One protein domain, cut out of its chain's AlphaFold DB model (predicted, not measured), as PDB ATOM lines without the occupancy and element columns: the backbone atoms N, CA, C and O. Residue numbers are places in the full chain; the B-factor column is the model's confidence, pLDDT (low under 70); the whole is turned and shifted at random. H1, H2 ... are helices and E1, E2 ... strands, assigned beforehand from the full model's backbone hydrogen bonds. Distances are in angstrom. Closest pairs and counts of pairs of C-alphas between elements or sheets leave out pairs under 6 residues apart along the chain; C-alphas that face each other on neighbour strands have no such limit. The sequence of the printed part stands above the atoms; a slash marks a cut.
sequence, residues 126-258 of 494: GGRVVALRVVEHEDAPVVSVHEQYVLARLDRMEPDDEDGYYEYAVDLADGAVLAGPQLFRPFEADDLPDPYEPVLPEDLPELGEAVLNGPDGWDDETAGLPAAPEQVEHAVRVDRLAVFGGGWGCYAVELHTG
ATOM      1  N   GLY A 126     176.575 146.750 230.594       62.34
ATOM      2  CA  GLY A 126     175.426 145.906 230.920       62.34
ATOM      3  C   GLY A 126     175.367 144.560 230.199       62.34
ATOM      4  O   GLY A 126     174.278 144.022 229.990       62.34
ATOM      5  N   GLY A 127     176.514 144.008 229.793       74.56
ATOM      6  CA  GLY A 127     176.585 142.589 229.439       74.56
ATOM      7  C   GLY A 127     176.483 141.695 230.679       74.56
ATOM      8  O   GLY A 127     176.523 142.176 231.811       74.56
ATOM      9  N   ARG A 128     176.325 140.387 230.468       83.56
ATOM     10  CA  ARG A 128     176.330 139.408 231.561       83.56
ATOM     11  C   ARG A 128     177.725 139.361 232.178       83.56
ATOM     12  O   ARG A 128     178.694 139.164 231.457       83.56
ATOM     13  N   VAL A 129     177.841 139.555 233.483       88.88
ATOM     14  CA  VAL A 129     179.101 139.360 234.210       88.88
ATOM     15  C   VAL A 129     179.259 137.878 234.511       88.88
ATOM     16  O   VAL A 129     178.347 137.289 235.074       88.88
ATOM     17  N   VAL A 130     180.405 137.310 234.131       87.94
ATOM     18  CA  VAL A 130     180.746 135.882 234.304       87.94
ATOM     19  C   VAL A 130     181.828 135.650 235.355       87.94
ATOM     20  O   VAL A 130     182.057 134.520 235.777       87.94
ATOM     21  N   ALA A 131     182.516 136.713 235.774       90.31
ATOM     22  CA  ALA A 131     183.377 136.686 236.943       90.31
ATOM     23  C   ALA A 131     183.525 138.084 237.546       90.31
ATOM     24  O   ALA A 131     183.517 139.104 236.846       90.31
ATOM     25  N   LEU A 132     183.686 138.111 238.864       93.06
ATOM     26  CA  LEU A 132     183.834 139.317 239.661       93.06
ATOM     27  C   LEU A 132     184.856 139.050 240.766       93.06
ATOM     28  O   LEU A 132     184.721 138.076 241.501       93.06
ATOM     29  N   ARG A 133     185.838 139.938 240.917       94.81
ATOM     30  CA  ARG A 133     186.748 139.951 242.072       94.81
ATOM     31  C   ARG A 133     186.973 141.379 242.543       94.81
ATOM     32  O   ARG A 133     186.890 142.319 241.751       94.81
ATOM     33  N   VAL A 134     187.291 141.539 243.820       96.75
ATOM     34  CA  VAL A 134     187.744 142.817 244.375       96.75
ATOM     35  C   VAL A 134     189.170 142.625 244.858       96.75
ATOM     36  O   VAL A 134     189.453 141.667 245.567       96.75
ATOM     37  N   VAL A 135     190.073 143.504 244.442       96.81
ATOM     38  CA  VAL A 135     191.511 143.403 244.702       96.81
ATOM     39  C   VAL A 135     192.057 144.710 245.258       96.81
ATOM     40  O   VAL A 135     191.499 145.782 245.023       96.81
ATOM     41  N   GLU A 136     193.163 144.635 245.987       96.19
ATOM     42  CA  GLU A 136     193.938 145.803 246.397       96.19
ATOM     43  C   GLU A 136     194.942 146.174 245.296       96.19
ATOM     44  O   GLU A 136     195.851 145.406 244.975       96.19
ATOM     45  N   HIS A 137     194.785 147.360 244.708       94.44
ATOM     46  CA  HIS A 137     195.662 147.889 243.666       94.44
ATOM     47  C   HIS A 137     196.050 149.334 243.991       94.44
ATOM     48  O   HIS A 137     195.183 150.171 244.212       94.44
ATOM     49  N   GLU A 138     197.353 149.627 244.038       91.81
ATOM     50  CA  GLU A 138     197.877 150.962 244.389       91.81
ATOM     51  C   GLU A 138     197.287 151.540 245.699       91.81
ATOM     52  O   GLU A 138     196.950 152.721 245.778       91.81
ATOM     53  N   ASP A 139     197.172 150.698 246.736       89.69
ATOM     54  CA  ASP A 139     196.577 151.021 248.047       89.69
ATOM     55  C   ASP A 139     195.079 151.417 247.990       89.69
ATOM     56  O   ASP A 139     194.559 152.058 248.912       89.69
ATOM     57  N   ALA A 140     194.366 151.042 246.921       92.69
ATOM     58  CA  ALA A 140     192.935 151.269 246.746       92.69
ATOM     59  C   ALA A 140     192.186 149.976 246.360       92.69
ATOM     60  O   ALA A 140     192.715 149.144 245.619       92.69
ATOM     61  N   PRO A 141     190.944 149.780 246.843       96.12
ATOM     62  CA  PRO A 141     190.122 148.652 246.433       96.12
ATOM     63  C   PRO A 141     189.565 148.861 245.018       96.12
ATOM     64  O   PRO A 141     188.867 149.839 244.740       96.12
ATOM     65  N   VAL A 142     189.827 147.900 244.139       97.38
ATOM     66  CA  VAL A 142     189.416 147.909 242.733       97.38
ATOM     67  C   VAL A 142     188.603 146.659 242.430       97.38
ATOM     68  O   VAL A 142     188.948 145.558 242.851       97.38
ATOM     69  N   VAL A 143     187.520 146.816 241.679       96.94
ATOM     70  CA  VAL A 143     186.700 145.709 241.189       96.94
ATOM     71  C   VAL A 143     187.174 145.324 239.792       96.94
ATOM     72  O   VAL A 143     187.113 146.137 238.870       96.94
ATOM     73  N   SER A 144     187.601 144.079 239.623       96.00
ATOM     74  CA  SER A 144     187.853 143.469 238.316       96.00
ATOM     75  C   SER A 144     186.577 142.768 237.861       96.00
ATOM     76  O   SER A 144     186.005 141.970 238.609       96.00
ATOM     77  N   VAL A 145     186.135 143.057 236.642       93.75
ATOM     78  CA  VAL A 145     184.897 142.513 236.080       93.75
ATOM     79  C   VAL A 145     185.202 141.814 234.767       93.75
ATOM     80  O   VAL A 145     185.835 142.404 233.892       93.75
ATOM     81  N   HIS A 146     184.726 140.579 234.623       91.44
ATOM     82  CA  HIS A 146     184.714 139.863 233.351       91.44
ATOM     83  C   HIS A 146     183.281 139.880 232.811       91.44
ATOM     84  O   HIS A 146     182.388 139.234 233.360       91.44
ATOM     85  N   GLU A 147     183.047 140.656 231.758       86.06
ATOM     86  CA  GLU A 147     181.773 140.702 231.035       86.06
ATOM     87  C   GLU A 147     181.823 139.704 229.871       86.06
ATOM     88  O   GLU A 147     182.736 139.758 229.045       86.06
ATOM     89  N   GLN A 148     180.846 138.797 229.803       78.56
ATOM     90  CA  GLN A 148     180.768 137.733 228.808       78.56
ATOM     91  C   GLN A 148     180.919 138.289 227.396       78.56
ATOM     92  O   GLN A 148     180.189 139.194 226.970       78.56
ATOM     93  N   TYR A 149     181.822 137.679 226.638       67.69
ATOM     94  CA  TYR A 149     181.920 137.893 225.211       67.69
ATOM     95  C   TYR A 149     181.092 136.821 224.491       67.69
ATOM     96  O   TYR A 149     181.509 135.678 224.365       67.69
ATOM     97  N   VAL A 150     179.890 137.171 224.025       58.75
ATOM     98  CA  VAL A 150     179.018 136.201 223.339       58.75
ATOM     99  C   VAL A 150     179.387 136.100 221.858       58.75
ATOM    100  O   VAL A 150     179.013 136.974 221.079       58.75
ATOM    101  N   LEU A 151     180.051 135.019 221.444       49.72
ATOM    102  CA  LEU A 151     180.070 134.584 220.042       49.72
ATOM    103  C   LEU A 151     178.698 133.981 219.710       49.72
ATOM    104  O   LEU A 151     178.308 132.959 220.266       49.72
ATOM    105  N   ALA A 152     177.909 134.611 218.842       43.44
ATOM    106  CA  ALA A 152     176.649 134.015 218.417       43.44
ATOM    107  C   ALA A 152     176.885 132.953 217.359       43.44
ATOM    108  O   ALA A 152     176.884 133.236 216.165       43.44
ATOM    109  N   ARG A 153     176.995 131.718 217.833       46.97
ATOM    110  CA  ARG A 153     176.449 130.518 217.197       46.97
ATOM    111  C   ARG A 153     176.522 129.397 218.226       46.97
ATOM    112  O   ARG A 153     177.421 128.562 218.195       46.97
ATOM    113  N   LEU A 154     175.553 129.409 219.143       40.75
ATOM    114  CA  LEU A 154     175.396 128.390 220.189       40.75
ATOM    115  C   LEU A 154     175.313 126.964 219.606       40.75
ATOM    116  O   LEU A 154     175.697 126.010 220.267       40.75
ATOM    117  N   ASP A 155     174.919 126.822 218.337       37.31
ATOM    118  CA  ASP A 155     174.741 125.515 217.694       37.31
ATOM    119  C   ASP A 155     176.004 124.956 217.013       37.31
ATOM    120  O   ASP A 155     175.987 123.831 216.504       37.31
ATOM    121  N   ARG A 156     177.099 125.729 216.943       40.97
ATOM    122  CA  ARG A 156     178.358 125.297 216.301       40.97
ATOM    123  C   ARG A 156     179.586 125.327 217.198       40.97
ATOM    124  O   ARG A 156     180.619 124.827 216.762       40.97
ATOM    125  N   MET A 157     179.481 125.883 218.396       42.28
ATOM    126  CA  MET A 157     180.586 125.893 219.342       42.28
ATOM    127  C   MET A 157     180.635 124.581 220.117       42.28
ATOM    128  O   MET A 157     179.615 124.095 220.612       42.28
ATOM    129  N   GLU A 158     181.824 123.988 220.201       43.28
ATOM    130  CA  GLU A 158     182.066 123.001 221.248       43.28
ATOM    131  C   GLU A 158     182.046 123.747 222.601       43.28
ATOM    132  O   GLU A 158     182.395 124.927 222.638       43.28
ATOM    133  N   PRO A 159     181.634 123.111 223.714       44.41
ATOM    134  CA  PRO A 159     181.513 123.757 225.033       44.41
ATOM    135  C   PRO A 159     182.770 124.499 225.516       44.41
ATOM    136  O   PRO A 159     182.692 125.317 226.424       44.41
ATOM    137  N   ASP A 160     183.920 124.204 224.913       44.53
ATOM    138  CA  ASP A 160     185.209 124.788 225.260       44.53
ATOM    139  C   ASP A 160     185.478 126.123 224.522       44.53
ATOM    140  O   ASP A 160     186.384 126.841 224.918       44.53
ATOM    141  N   ASP A 161     184.699 126.514 223.499       47.97
ATOM    142  CA  ASP A 161     184.856 127.788 222.759       47.97
ATOM    143  C   ASP A 161     184.249 129.010 223.512       47.97
ATOM    144  O   ASP A 161     184.271 130.143 223.016       47.97
ATOM    145  N   GLU A 162     183.670 128.798 224.702       53.16
ATOM    146  CA  GLU A 162     182.852 129.760 225.473       53.16
ATOM    147  C   GLU A 162     183.648 130.815 226.279       53.16
ATOM    148  O   GLU A 162     183.061 131.727 226.861       53.16
ATOM    149  N   ASP A 163     184.980 130.753 226.286       60.53
ATOM    150  CA  ASP A 163     185.801 131.390 227.332       60.53
ATOM    151  C   ASP A 163     186.266 132.837 227.042       60.53
ATOM    152  O   ASP A 163     187.133 133.383 227.731       60.53
ATOM    153  N   GLY A 164     185.724 133.492 226.013       71.69
ATOM    154  CA  GLY A 164     186.018 134.902 225.751       71.69
ATOM    155  C   GLY A 164     185.319 135.840 226.745       71.69
ATOM    156  O   GLY A 164     184.138 135.671 227.059       71.69
ATOM    157  N   TYR A 165     185.990 136.908 227.174       80.81
ATOM    158  CA  TYR A 165     185.359 137.966 227.976       80.81
ATOM    159  C   TYR A 165     186.025 139.326 227.776       80.81
ATOM    160  O   TYR A 165     187.200 139.425 227.430       80.81
ATOM    161  N   TYR A 166     185.267 140.395 228.009       84.25
ATOM    162  CA  TYR A 166     185.833 141.720 228.219       84.25
ATOM    163  C   TYR A 166     186.222 141.873 229.689       84.25
ATOM    164  O   TYR A 166     185.360 141.847 230.566       84.25
ATOM    165  N   GLU A 167     187.506 142.070 229.953       89.56
ATOM    166  CA  GLU A 167     188.023 142.450 231.263       89.56
ATOM    167  C   GLU A 167     188.029 143.978 231.388       89.56
ATOM    168  O   GLU A 167     188.474 144.695 230.488       89.56
ATOM    169  N   TYR A 168     187.538 144.504 232.506       91.69
ATOM    170  CA  TYR A 168     187.721 145.906 232.876       91.69
ATOM    171  C   TYR A 168     187.795 146.071 234.393       91.69
ATOM    172  O   TYR A 168     187.308 145.234 235.153       91.69
ATOM    173  N   ALA A 169     188.383 147.184 234.826       95.06
ATOM    174  CA  ALA A 169     188.551 147.524 236.231       95.06
ATOM    175  C   ALA A 169     187.766 148.791 236.583       95.06
ATOM    176  O   ALA A 169     187.822 149.785 235.849       95.06
ATOM    177  N   VAL A 170     187.057 148.776 237.712       95.38
ATOM    178  CA  VAL A 170     186.351 149.947 238.248       95.38
ATOM    179  C   VAL A 170     186.715 150.210 239.704       95.38
ATOM    180  O   VAL A 170     186.990 149.285 240.464       95.38
ATOM    181  N   ASP A 171     186.692 151.475 240.098       96.06
ATOM    182  CA  ASP A 171     186.865 151.888 241.488       96.06
ATOM    183  C   ASP A 171     185.714 151.351 242.359       96.06
ATOM    184  O   ASP A 171     184.540 151.462 241.993       96.06
ATOM    185  N   LEU A 172     186.029 150.748 243.514       96.25
ATOM    186  CA  LEU A 172     185.002 150.191 244.401       96.25
ATOM    187  C   LEU A 172     184.097 151.274 245.012       96.25
ATOM    188  O   LEU A 172     182.929 150.999 245.296       96.25
ATOM    189  N   ALA A 173     184.604 152.482 245.249       94.25
ATOM    190  CA  ALA A 173     183.882 153.534 245.953       94.25
ATOM    191  C   ALA A 173     182.877 154.267 245.058       94.25
ATOM    192  O   ALA A 173     181.807 154.634 245.543       94.25
ATOM    193  N   ASP A 174     183.178 154.472 243.774       93.62
ATOM    194  CA  ASP A 174     182.314 155.253 242.873       93.62
ATOM    195  C   ASP A 174     181.987 154.592 241.521       93.62
ATOM    196  O   ASP A 174     181.136 155.094 240.780       93.62
ATOM    197  N   GLY A 175     182.593 153.442 241.212       93.06
ATOM    198  CA  GLY A 175     182.343 152.697 239.980       93.06
ATOM    199  C   GLY A 175     182.952 153.339 238.731       93.06
ATOM    200  O   GLY A 175     182.583 152.958 237.610       93.06
ATOM    201  N   ALA A 176     183.852 154.319 238.885       92.88
ATOM    202  CA  ALA A 176     184.596 154.912 237.783       92.88
ATOM    203  C   ALA A 176     185.482 153.861 237.106       92.88
ATOM    204  O   ALA A 176     186.146 153.073 237.769       92.88
ATOM    205  N   VAL A 177     185.504 153.855 235.770       91.31
ATOM    206  CA  VAL A 177     186.374 152.948 235.007       91.31
ATOM    207  C   VAL A 177     187.819 153.397 235.168       91.31
ATOM    208  O   VAL A 177     188.160 154.523 234.806       91.31
ATOM    209  N   LEU A 178     188.652 152.506 235.696       93.62
ATOM    210  CA  LEU A 178     190.080 152.730 235.902       93.62
ATOM    211  C   LEU A 178     190.898 152.199 234.724       93.62
ATOM    212  O   LEU A 178     191.863 152.840 234.310       93.62
ATOM    213  N   ALA A 179     190.494 151.056 234.161       91.31
ATOM    214  CA  ALA A 179     191.160 150.426 233.026       91.31
ATOM    215  C   ALA A 179     190.211 149.501 232.236       91.31
ATOM    216  O   ALA A 179     189.163 149.088 232.738       91.31
ATOM    217  N   GLY A 180     190.588 149.172 230.996       87.06
ATOM    218  CA  GLY A 180     189.760 148.411 230.052       87.06
ATOM    219  C   GLY A 180     188.672 149.253 229.351       87.06
ATOM    220  O   GLY A 180     188.684 150.484 229.444       87.06
ATOM    221  N   PRO A 181     187.720 148.616 228.639       83.50
ATOM    222  CA  PRO A 181     187.602 147.171 228.458       83.50
ATOM    223  C   PRO A 181     188.664 146.608 227.511       83.50
ATOM    224  O   PRO A 181     188.954 147.195 226.472       83.50
ATOM    225  N   GLN A 182     189.211 145.450 227.865       81.19
ATOM    226  CA  GLN A 182     190.130 144.674 227.044       81.19
ATOM    227  C   GLN A 182     189.533 143.298 226.784       81.19
ATOM    228  O   GLN A 182     188.947 142.692 227.671       81.19
ATOM    229  N   LEU A 183     189.649 142.808 225.556       77.06
ATOM    230  CA  LEU A 183     189.086 141.521 225.176       77.06
ATOM    231  C   LEU A 183     190.105 140.403 225.403       77.06
ATOM    232  O   LEU A 183     191.171 140.405 224.789       77.06
ATOM    233  N   PHE A 184     189.747 139.436 226.241       77.00
ATOM    234  CA  PHE A 184     190.430 138.158 226.372       77.00
ATOM    235  C   PHE A 184     189.822 137.133 225.408       77.00
ATOM    236  O   PHE A 184     188.598 136.996 225.324       77.00
ATOM    237  N   ARG A 185     190.678 136.408 224.677       72.06
ATOM    238  CA  ARG A 185     190.302 135.267 223.829       72.06
ATOM    239  C   ARG A 185     191.327 134.146 224.021       72.06
ATOM    240  O   ARG A 185     192.480 134.336 223.635       72.06
ATOM    241  N   PRO A 186     190.939 132.985 224.560       61.34
ATOM    242  CA  PRO A 186     191.895 131.912 224.815       61.34
ATOM    243  C   PRO A 186     192.421 131.231 223.537       61.34
ATOM    244  O   PRO A 186     193.569 130.797 223.524       61.34
ATOM    245  N   PHE A 187     191.637 131.180 222.451       58.44
ATOM    246  CA  PHE A 187     191.955 130.361 221.263       58.44
ATOM    247  C   PHE A 187     192.624 131.092 220.089       58.44
ATOM    248  O   PHE A 187     193.078 130.444 219.153       58.44
ATOM    249  N   GLU A 188     192.752 132.421 220.133       51.84
ATOM    250  CA  GLU A 188     193.493 133.187 219.110       51.84
ATOM    251  C   GLU A 188     194.958 133.454 219.511       51.84
ATOM    252  O   GLU A 188     195.717 134.053 218.750       51.84
ATOM    253  N   ALA A 189     195.391 132.997 220.693       49.50
ATOM    254  CA  ALA A 189     196.721 133.284 221.235       49.50
ATOM    255  C   ALA A 189     197.888 132.745 220.380       49.50
ATOM    256  O   ALA A 189     198.989 133.288 220.465       49.50
ATOM    257  N   ASP A 190     197.665 131.723 219.544       47.38
ATOM    258  CA  ASP A 190     198.709 131.182 218.660       47.38
ATOM    259  C   ASP A 190     198.959 132.050 217.401       47.38
ATOM    260  O   ASP A 190     200.035 131.945 216.810       47.38
ATOM    261  N   ASP A 191     198.025 132.941 217.027       49.84
ATOM    262  CA  ASP A 191     198.111 133.798 215.825       49.84
ATOM    263  C   ASP A 191     198.014 135.317 216.113       49.84
ATOM    264  O   ASP A 191     198.214 136.133 215.202       49.84
ATOM    265  N   LEU A 192     197.761 135.739 217.360       49.47
ATOM    266  CA  LEU A 192     197.832 137.150 217.755       49.47
ATOM    267  C   LEU A 192     199.297 137.620 217.868       49.47
ATOM    268  O   LEU A 192     200.142 136.913 218.417       49.47
ATOM    269  N   PRO A 193     199.634 138.823 217.366       47.12
ATOM    270  CA  PRO A 193     201.017 139.298 217.323       47.12
ATOM    271  C   PRO A 193     201.645 139.555 218.704       47.12
ATOM    272  O   PRO A 193     202.873 139.582 218.779       47.12
ATOM    273  N   ASP A 194     200.844 139.690 219.770       56.00
ATOM    274  CA  ASP A 194     201.299 139.954 221.139       56.00
ATOM    275  C   ASP A 194     200.514 139.103 222.169       56.00
ATOM    276  O   ASP A 194     199.310 138.889 221.992       56.00
ATOM    277  N   PRO A 195     201.162 138.605 223.245       67.38
ATOM    278  CA  PRO A 195     200.490 137.865 224.314       67.38
ATOM    279  C   PRO A 195     199.479 138.756 225.047       67.38
ATOM    280  O   PRO A 195     199.723 139.944 225.248       67.38
ATOM    281  N   TYR A 196     198.358 138.174 225.481       74.75
ATOM    282  CA  TYR A 196     197.377 138.883 226.304       74.75
ATOM    283  C   TYR A 196     198.014 139.372 227.613       74.75
ATOM    284  O   TYR A 196     198.562 138.575 228.376       74.75
ATOM    285  N   GLU A 197     197.908 140.673 227.879       83.50
ATOM    286  CA  GLU A 197     198.276 141.282 229.159       83.50
ATOM    287  C   GLU A 197     196.991 141.603 229.940       83.50
ATOM    288  O   GLU A 197     196.223 142.441 229.472       83.50
ATOM    289  N   PRO A 198     196.720 140.959 231.091       86.38
ATOM    290  CA  PRO A 198     195.539 141.250 231.902       86.38
ATOM    291  C   PRO A 198     195.423 142.728 232.283       86.38
ATOM    292  O   PRO A 198     196.433 143.397 232.523       86.38
ATOM    293  N   VAL A 199     194.189 143.226 232.399       90.56
ATOM    294  CA  VAL A 199     193.920 144.626 232.782       90.56
ATOM    295  C   VAL A 199     194.487 144.936 234.166       90.56
ATOM    296  O   VAL A 199     195.002 146.030 234.399       90.56
ATOM    297  N   LEU A 200     194.407 143.965 235.076       91.56
ATOM    298  CA  LEU A 200     195.041 144.000 236.389       91.56
ATOM    299  C   LEU A 200     195.933 142.765 236.573       91.56
ATOM    300  O   LEU A 200     195.536 141.676 236.155       91.56
ATOM    301  N   PRO A 201     197.093 142.887 237.250       91.56
ATOM    302  CA  PRO A 201     197.916 141.731 237.592       91.56
ATOM    303  C   PRO A 201     197.107 140.642 238.310       91.56
ATOM    304  O   PRO A 201     196.294 140.927 239.190       91.56
ATOM    305  N   GLU A 202     197.322 139.383 237.933       87.19
ATOM    306  CA  GLU A 202     196.564 138.255 238.488       87.19
ATOM    307  C   GLU A 202     196.878 137.979 239.964       87.19
ATOM    308  O   GLU A 202     196.047 137.413 240.665       87.19
ATOM    309  N   ASP A 203     198.057 138.384 240.439       91.62
ATOM    310  CA  ASP A 203     198.589 138.106 241.775       91.62
ATOM    311  C   ASP A 203     198.287 139.200 242.814       91.62
ATOM    312  O   ASP A 203     198.867 139.197 243.905       91.62
ATOM    313  N   LEU A 204     197.386 140.137 242.496       94.12
ATOM    314  CA  LEU A 204     196.955 141.158 243.449       94.12
ATOM    315  C   LEU A 204     196.207 140.534 244.646       94.12
ATOM    316  O   LEU A 204     195.456 139.574 244.468       94.12
ATOM    317  N   PRO A 205     196.362 141.085 245.868       95.19
ATOM    318  CA  PRO A 205     195.628 140.606 247.036       95.19
ATOM    319  C   PRO A 205     194.117 140.784 246.859       95.19
ATOM    320  O   PRO A 205     193.655 141.897 246.611       95.19
ATOM    321  N   GLU A 206     193.344 139.712 247.028       94.44
ATOM    322  CA  GLU A 206     191.881 139.773 247.002       94.44
ATOM    323  C   GLU A 206     191.314 140.327 248.316       94.44
ATOM    324  O   GLU A 206     191.766 140.003 249.419       94.44
ATOM    325  N   LEU A 207     190.301 141.179 248.186       92.62
ATOM    326  CA  LEU A 207     189.540 141.767 249.275       92.62
ATOM    327  C   LEU A 207     188.163 141.099 249.297       92.62
ATOM    328  O   LEU A 207     187.266 141.480 248.551       92.62
ATOM    329  N   GLY A 208     188.007 140.102 250.166       88.94
ATOM    330  CA  GLY A 208     186.786 139.299 250.254       88.94
ATOM    331  C   GLY A 208     186.780 138.109 249.295       88.94
ATOM    332  O   GLY A 208     187.649 137.976 248.440       88.94
ATOM    333  N   GLU A 209     185.801 137.231 249.479       88.62
ATOM    334  CA  GLU A 209     185.628 136.016 248.683       88.62
ATOM    335  C   GLU A 209     184.452 136.188 247.720       88.62
ATOM    336  O   GLU A 209     183.416 136.760 248.085       88.62
ATOM    337  N   ALA A 210     184.640 135.741 246.478       88.44
ATOM    338  CA  ALA A 210     183.585 135.720 245.480       88.44
ATOM    339  C   ALA A 210     182.634 134.558 245.756       88.44
ATOM    340  O   ALA A 210     183.057 133.417 245.919       88.44
ATOM    341  N   VAL A 211     181.342 134.858 245.773       90.69
ATOM    342  CA  VAL A 211     180.277 133.892 246.038       90.69
ATOM    343  C   VAL A 211     179.325 133.838 244.858       90.69
ATOM    344  O   VAL A 211     179.108 134.848 244.177       90.69
ATOM    345  N   LEU A 212     178.773 132.652 244.617       89.81
ATOM    346  CA  LEU A 212     177.855 132.401 243.517       89.81
ATOM    347  C   LEU A 212     176.414 132.347 244.022       89.81
ATOM    348  O   LEU A 212     176.141 131.939 245.154       89.81
ATOM    349  N   ASN A 213     175.498 132.806 243.176       88.12
ATOM    350  CA  ASN A 213     174.064 132.673 243.370       88.12
ATOM    351  C   ASN A 213     173.541 131.573 242.452       88.12
ATOM    352  O   ASN A 213     173.813 131.583 241.250       88.12
ATOM    353  N   GLY A 214     172.764 130.655 243.008       82.12
ATOM    354  CA  GLY A 214     172.071 129.620 242.256       82.12
ATOM    355  C   GLY A 214     170.555 129.665 242.455       82.12
ATOM    356  O   GLY A 214     170.022 130.578 243.090       82.12
ATOM    357  N   PRO A 215     169.839 128.638 241.967       76.88
ATOM    358  CA  PRO A 215     168.389 128.511 242.142       76.88
ATOM    359  C   PRO A 215     167.932 128.508 243.610       76.88
ATOM    360  O   PRO A 215     166.817 128.925 243.918       76.88
ATOM    361  N   ASP A 216     168.801 128.054 244.517       76.88
ATOM    362  CA  ASP A 216     168.537 127.989 245.958       76.88
ATOM    363  C   ASP A 216     168.994 129.258 246.711       76.88
ATOM    364  O   ASP A 216     168.845 129.350 247.932       76.88
ATOM    365  N   GLY A 217     169.486 130.268 245.987       79.56
ATOM    366  CA  GLY A 217     170.093 131.475 246.534       79.56
ATOM    367  C   GLY A 217     171.619 131.393 246.574       79.56
ATOM    368  O   GLY A 217     172.242 130.609 245.860       79.56
ATOM    369  N   TRP A 218     172.212 132.244 247.407       85.75
ATOM    370  CA  TRP A 218     173.653 132.298 247.612       85.75
ATOM    371  C   TRP A 218     174.201 131.015 248.250       85.75
ATOM    372  O   TRP A 218     173.563 130.460 249.146       85.75
ATOM    373  N   ASP A 219     175.408 130.606 247.858       81.44
ATOM    374  CA  ASP A 219     176.129 129.503 248.506       81.44
ATOM    375  C   ASP A 219     176.337 129.757 250.025       81.44
ATOM    376  O   ASP A 219     176.478 130.896 250.461       81.44
ATOM    377  N   ASP A 220     176.369 128.695 250.846       59.12
ATOM    378  CA  ASP A 220     176.234 128.692 252.328       59.12
ATOM    379  C   ASP A 220     177.189 129.617 253.144       59.12
ATOM    380  O   ASP A 220     177.033 129.761 254.361       59.12
ATOM    381  N   GLU A 221     178.163 130.283 252.517       56.09
ATOM    382  CA  GLU A 221     179.155 131.161 253.162       56.09
ATOM    383  C   GLU A 221     178.734 132.653 253.232       56.09
ATOM    384  O   GLU A 221     179.461 133.507 253.746       56.09
ATOM    385  N   THR A 222     177.519 133.003 252.799       59.16
ATOM    386  CA  THR A 222     177.091 134.398 252.559       59.16
ATOM    387  C   THR A 222     176.335 135.085 253.695       59.16
ATOM    388  O   THR A 222     175.283 135.706 253.487       59.16
ATOM    389  N   ALA A 223     176.850 135.036 254.924       61.00
ATOM    390  CA  ALA A 223     176.220 135.759 256.027       61.00
ATOM    391  C   ALA A 223     176.119 137.277 255.726       61.00
ATOM    392  O   ALA A 223     177.108 138.014 255.693       61.00
ATOM    393  N   GLY A 224     174.890 137.768 255.540       74.50
ATOM    394  CA  GLY A 224     174.574 139.197 255.451       74.50
ATOM    395  C   GLY A 224     174.608 139.829 254.056       74.50
ATOM    396  O   GLY A 224     174.552 141.057 253.983       74.50
ATOM    397  N   LEU A 225     174.664 139.044 252.975       86.25
ATOM    398  CA  LEU A 225     174.337 139.558 251.642       86.25
ATOM    399  C   LEU A 225     172.808 139.699 251.465       86.25
ATOM    400  O   LEU A 225     172.046 138.873 251.972       86.25
ATOM    401  N   PRO A 226     172.332 140.754 250.778       86.44
ATOM    402  CA  PRO A 226     170.966 140.859 250.287       86.44
ATOM    403  C   PRO A 226     170.559 139.649 249.449       86.44
ATOM    404  O   PRO A 226     171.355 139.165 248.648       86.44
ATOM    405  N   ALA A 227     169.302 139.222 249.563       83.75
ATOM    406  CA  ALA A 227     168.731 138.294 248.595       83.75
ATOM    407  C   ALA A 227     168.836 138.901 247.184       83.75
ATOM    408  O   ALA A 227     168.557 140.094 247.001       83.75
ATOM    409  N   ALA A 228     169.224 138.088 246.201       87.00
ATOM    410  CA  ALA A 228     169.350 138.487 244.800       87.00
ATOM    411  C   ALA A 228     168.659 137.457 243.882       87.00
ATOM    412  O   ALA A 228     168.667 136.268 244.208       87.00
ATOM    413  N   PRO A 229     167.981 137.885 242.799       86.94
ATOM    414  CA  PRO A 229     167.400 136.947 241.837       86.94
ATOM    415  C   PRO A 229     168.521 136.181 241.126       86.94
ATOM    416  O   PRO A 229     169.643 136.674 241.087       86.94
ATOM    417  N   GLU A 230     168.218 135.027 240.527       82.94
ATOM    418  CA  GLU A 230     169.203 134.174 239.824       82.94
ATOM    419  C   GLU A 230     170.012 134.938 238.761       82.94
ATOM    420  O   GLU A 230     171.195 134.687 238.569       82.94
ATOM    421  N   GLN A 231     169.403 135.961 238.153       83.31
ATOM    422  CA  GLN A 231     170.055 136.896 237.231       83.31
ATOM    423  C   GLN A 231     171.279 137.610 237.837       83.31
ATOM    424  O   GLN A 231     172.121 138.118 237.106       83.31
ATOM    425  N   VAL A 232     171.379 137.720 239.160       90.06
ATOM    426  CA  VAL A 232     172.557 138.233 239.862       90.06
ATOM    427  C   VAL A 232     173.367 137.030 240.322       90.06
ATOM    428  O   VAL A 232     173.033 136.421 241.329       90.06
ATOM    429  N   GLU A 233     174.410 136.698 239.573       90.38
ATOM    430  CA  GLU A 233     175.124 135.416 239.645       90.38
ATOM    431  C   GLU A 233     176.328 135.446 240.592       90.38
ATOM    432  O   GLU A 233     176.713 134.424 241.149       90.38
ATOM    433  N   HIS A 234     176.925 136.621 240.788       93.12
ATOM    434  CA  HIS A 234     178.156 136.812 241.541       93.12
ATOM    435  C   HIS A 234     177.989 137.903 242.591       93.12
ATOM    436  O   HIS A 234     177.372 138.945 242.335       93.12
ATOM    437  N   ALA A 235     178.632 137.725 243.740       94.56
ATOM    438  CA  ALA A 235     178.863 138.808 244.681       94.56
ATOM    439  C   ALA A 235     180.245 138.725 245.329       94.56
ATOM    440  O   ALA A 235     180.811 137.651 245.481       94.56
ATOM    441  N   VAL A 236     180.774 139.873 245.744       94.25
ATOM    442  CA  VAL A 236     181.957 139.972 246.607       94.25
ATOM    443  C   VAL A 236     181.648 140.979 247.703       94.25
ATOM    444  O   VAL A 236     181.206 142.098 247.424       94.25
ATOM    445  N   ARG A 237     181.877 140.599 248.961       92.69
ATOM    446  CA  ARG A 237     181.668 141.481 250.114       92.69
ATOM    447  C   ARG A 237     182.994 142.005 250.657       92.69
ATOM    448  O   ARG A 237     183.855 141.224 251.046       92.69
ATOM    449  N   VAL A 238     183.090 143.326 250.798       92.19
ATOM    450  CA  VAL A 238     184.204 144.034 251.444       92.19
ATOM    451  C   VAL A 238     183.648 144.916 252.557       92.19
ATOM    452  O   VAL A 238     183.081 145.981 252.311       92.19
ATOM    453  N   ASP A 239     183.770 144.456 253.803       89.94
ATOM    454  CA  ASP A 239     183.215 145.105 254.996       89.94
ATOM    455  C   ASP A 239     181.697 145.380 254.902       89.94
ATOM    456  O   ASP A 239     180.858 144.479 255.061       89.94
ATOM    457  N   ARG A 240     181.338 146.655 254.693       91.94
ATOM    458  CA  ARG A 240     179.964 147.150 254.528       91.94
ATOM    459  C   ARG A 240     179.578 147.320 253.067       91.94
ATOM    460  O   ARG A 240     178.414 147.583 252.807       91.94
ATOM    461  N   LEU A 241     180.513 147.198 252.135       94.25
ATOM    462  CA  LEU A 241     180.222 147.222 250.712       94.25
ATOM    463  C   LEU A 241     180.042 145.795 250.204       94.25
ATOM    464  O   LEU A 241     180.714 144.863 250.646       94.25
ATOM    465  N   ALA A 242     179.126 145.629 249.266       95.25
ATOM    466  CA  ALA A 242     179.012 144.419 248.473       95.25
ATOM    467  C   ALA A 242     178.883 144.810 247.007       95.25
ATOM    468  O   ALA A 242     178.113 145.712 246.667       95.25
ATOM    469  N   VAL A 243     179.649 144.141 246.157       96.62
ATOM    470  CA  VAL A 243     179.570 144.271 244.705       96.62
ATOM    471  C   VAL A 243     178.845 143.054 244.175       96.62
ATOM    472  O   VAL A 243     179.146 141.940 244.587       96.62
ATOM    473  N   PHE A 244     177.905 143.277 243.272       96.00
ATOM    474  CA  PHE A 244     177.115 142.255 242.608       96.00
ATOM    475  C   PHE A 244     177.396 142.296 241.115       96.00
ATOM    476  O   PHE A 244     177.568 143.375 240.540       96.00
ATOM    477  N   GLY A 245     177.413 141.130 240.489       93.62
ATOM    478  CA  GLY A 245     177.545 140.961 239.051       93.62
ATOM    479  C   GLY A 245     176.601 139.875 238.562       93.62
ATOM    480  O   GLY A 245     176.342 138.907 239.264       93.62
ATOM    481  N   GLY A 246     176.080 140.035 237.360       89.69
ATOM    482  CA  GLY A 246     175.368 138.974 236.664       89.69
ATOM    483  C   GLY A 246     174.790 139.507 235.370       89.69
ATOM    484  O   GLY A 246     175.378 140.368 234.706       89.69
ATOM    485  N   GLY A 247     173.606 139.036 235.024       80.62
ATOM    486  CA  GLY A 247     172.810 139.587 233.954       80.62
ATOM    487  C   GLY A 247     172.548 141.088 234.128       80.62
ATOM    488  O   GLY A 247     172.202 141.579 235.203       80.62
ATOM    489  N   TRP A 248     172.735 141.816 233.028       85.31
ATOM    490  CA  TRP A 248     172.678 143.282 232.912       85.31
ATOM    491  C   TRP A 248     173.843 144.061 233.521       85.31
ATOM    492  O   TRP A 248     173.787 145.286 233.492       85.31
ATOM    493  N   GLY A 249     174.908 143.424 234.011       90.25
ATOM    494  CA  GLY A 249     176.140 144.104 234.423       90.25
ATOM    495  C   GLY A 249     176.436 143.968 235.915       90.25
ATOM    496  O   GLY A 249     176.123 142.954 236.534       90.25
ATOM    497  N   CYS A 250     177.056 144.997 236.498       93.88
ATOM    498  CA  CYS A 250     177.470 145.001 237.904       93.88
ATOM    499  C   CYS A 250     177.063 146.278 238.648       93.88
ATOM    500  O   CYS A 250     176.913 147.351 238.059       93.88
ATOM    501  N   TYR A 251     176.923 146.187 239.966       96.06
ATOM    502  CA  TYR A 251     176.599 147.317 240.839       96.06
ATOM    503  C   TYR A 251     177.171 147.106 242.241       96.06
ATOM    504  O   TYR A 251     177.386 145.970 242.656       96.06
ATOM    505  N   ALA A 252     177.382 148.189 242.989       97.25
ATOM    506  CA  ALA A 252     177.777 148.111 244.393       97.25
ATOM    507  C   ALA A 252     176.714 148.704 245.310       97.25
ATOM    508  O   ALA A 252     176.039 149.686 244.979       97.25
ATOM    509  N   VAL A 253     176.593 148.122 246.498       97.31
ATOM    510  CA  VAL A 253     175.684 148.583 247.545       97.31
ATOM    511  C   VAL A 253     176.405 148.697 248.881       97.31
ATOM    512  O   VAL A 253     177.311 147.928 249.193       97.31
ATOM    513  N   GLU A 254     175.944 149.628 249.703       95.75
ATOM    514  CA  GLU A 254     176.289 149.730 251.111       95.75
ATOM    515  C   GLU A 254     175.249 148.996 251.962       95.75
ATOM    516  O   GLU A 254     174.057 149.326 251.965       95.75
ATOM    517  N   LEU A 255     175.717 148.021 252.731       93.06
ATOM    518  CA  LEU A 255     174.948 147.196 253.643       93.06
ATOM    519  C   LEU A 255     174.690 147.932 254.962       93.06
ATOM    520  O   LEU A 255     175.595 148.397 255.669       93.06
ATOM    521  N   HIS A 256     173.418 147.992 255.332       87.88
ATOM    522  CA  HIS A 256     172.959 148.566 256.584       87.88
ATOM    523  C   HIS A 256     172.463 147.422 257.470       87.88
ATOM    524  O   HIS A 256     171.292 147.050 257.416       87.88
ATOM    525  N   THR A 257     173.357 146.854 258.288       62.25
ATOM    526  CA  THR A 257     173.028 145.770 259.228       62.25
ATOM    527  C   THR A 257     171.778 146.099 260.044       62.25
ATOM    528  O   THR A 257     171.662 147.168 260.652       62.25
ATOM    529  N   GLY A 258     170.813 145.181 260.049       48.81
ATOM    530  CA  GLY A 258     169.703 145.213 260.991       48.81
ATOM    531  C   GLY A 258     170.205 144.828 262.383       48.81
ATOM    532  O   GLY A 258     170.520 143.672 262.601       48.81
TER     533      GLY A 258
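Overview. This is residues 126 to 258 of the 494 residues of the protein "SUKH-4 family immunity protein" of Kitasatospora sp. NA04385 (UniProt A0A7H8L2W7). What shape is this? Two four-stranded sheets, E1 to E4 and E5 to E8, make a sandwich that is partly face to face: E1 covers E6 and E7, while E3 and E4 reach beyond the second sheet. Residues 189 to 195 stick out from the long link between the sheets, and little H1 lies off the sheets in the link from E2 to E3. What is it made of? The 133 printed residues hold eight strands and one helix, in the order E1 E2 H1 E3 E4 E5 E6 E7 E8; it is mostly strand, though under half of the residues are in named elements. Both sheets are antiparallel, and the whole is compact, with a radius of gyration of the C-alphas of 15.7 A and spans of 54 by 37 by 22 A.

Along the chain. Where is the first sheet? E1 is residues 129 to 137, 20.9 A long from C-alpha 129 at (179.101, 139.360, 234.210); E2 is residues 140 to 148, 25.6 A long. E3 is residues 165 to 171, 19.5 A long, and E4 is residues 177 to 184. Where are the others? E5 is residues 210 to 214, E6 232 to 238, E7 241 to 246, and E8 249 to 255, 19.5 A long and ending at C-alpha 255 at (174.948, 147.196, 253.643). H1 is residues 159 to 162.

Arrangement. How do the strands pair? In the strongly twisted sheet E1 E2 E3 E4, N 135 and O 142 at 2.8 A, N 145 and O 168 at 2.9 A, and N 167 and O 182 at 2.8 A are within hydrogen-bond range. E5 E6 E7 E8, also strongly twisted, is a meander, each strand the antiparallel neighbour of the one before, with N 211 and O 235 at 2.9 A, N 236 and O 243 at 2.9 A, and N 244 and O 251 at 2.8 A. How do the sheets meet? The closest C-alphas of E1 and E6 are those of Leu 132 and His 234, 6.5 A; of E1 and E7, those of Val 129 and Gly 246, 4.5 A. E2 and E7 are near each other, with 7 pairs of C-alphas within 10 A, and E3 and E7 are apart. Where is H1? It is not on either sheet; it is too short for an O i to N i+4 pair, and its one O i to N i+3 pair is not within range.

Size, cuts and confidence. How large is it? The two C-alphas farthest apart, those of Asp 191 and Gly 258, are 54.6 A apart, and the printed part has no cut. Which links are long? E4 to E5, with 25 residues, and E5 to E6, with 17. Where is confidence low? The mean pLDDT of the printed part is 80.3; residue 126 and residues 149 to 163, 186 to 195, 220 to 223 and 257 to 258 are under 70.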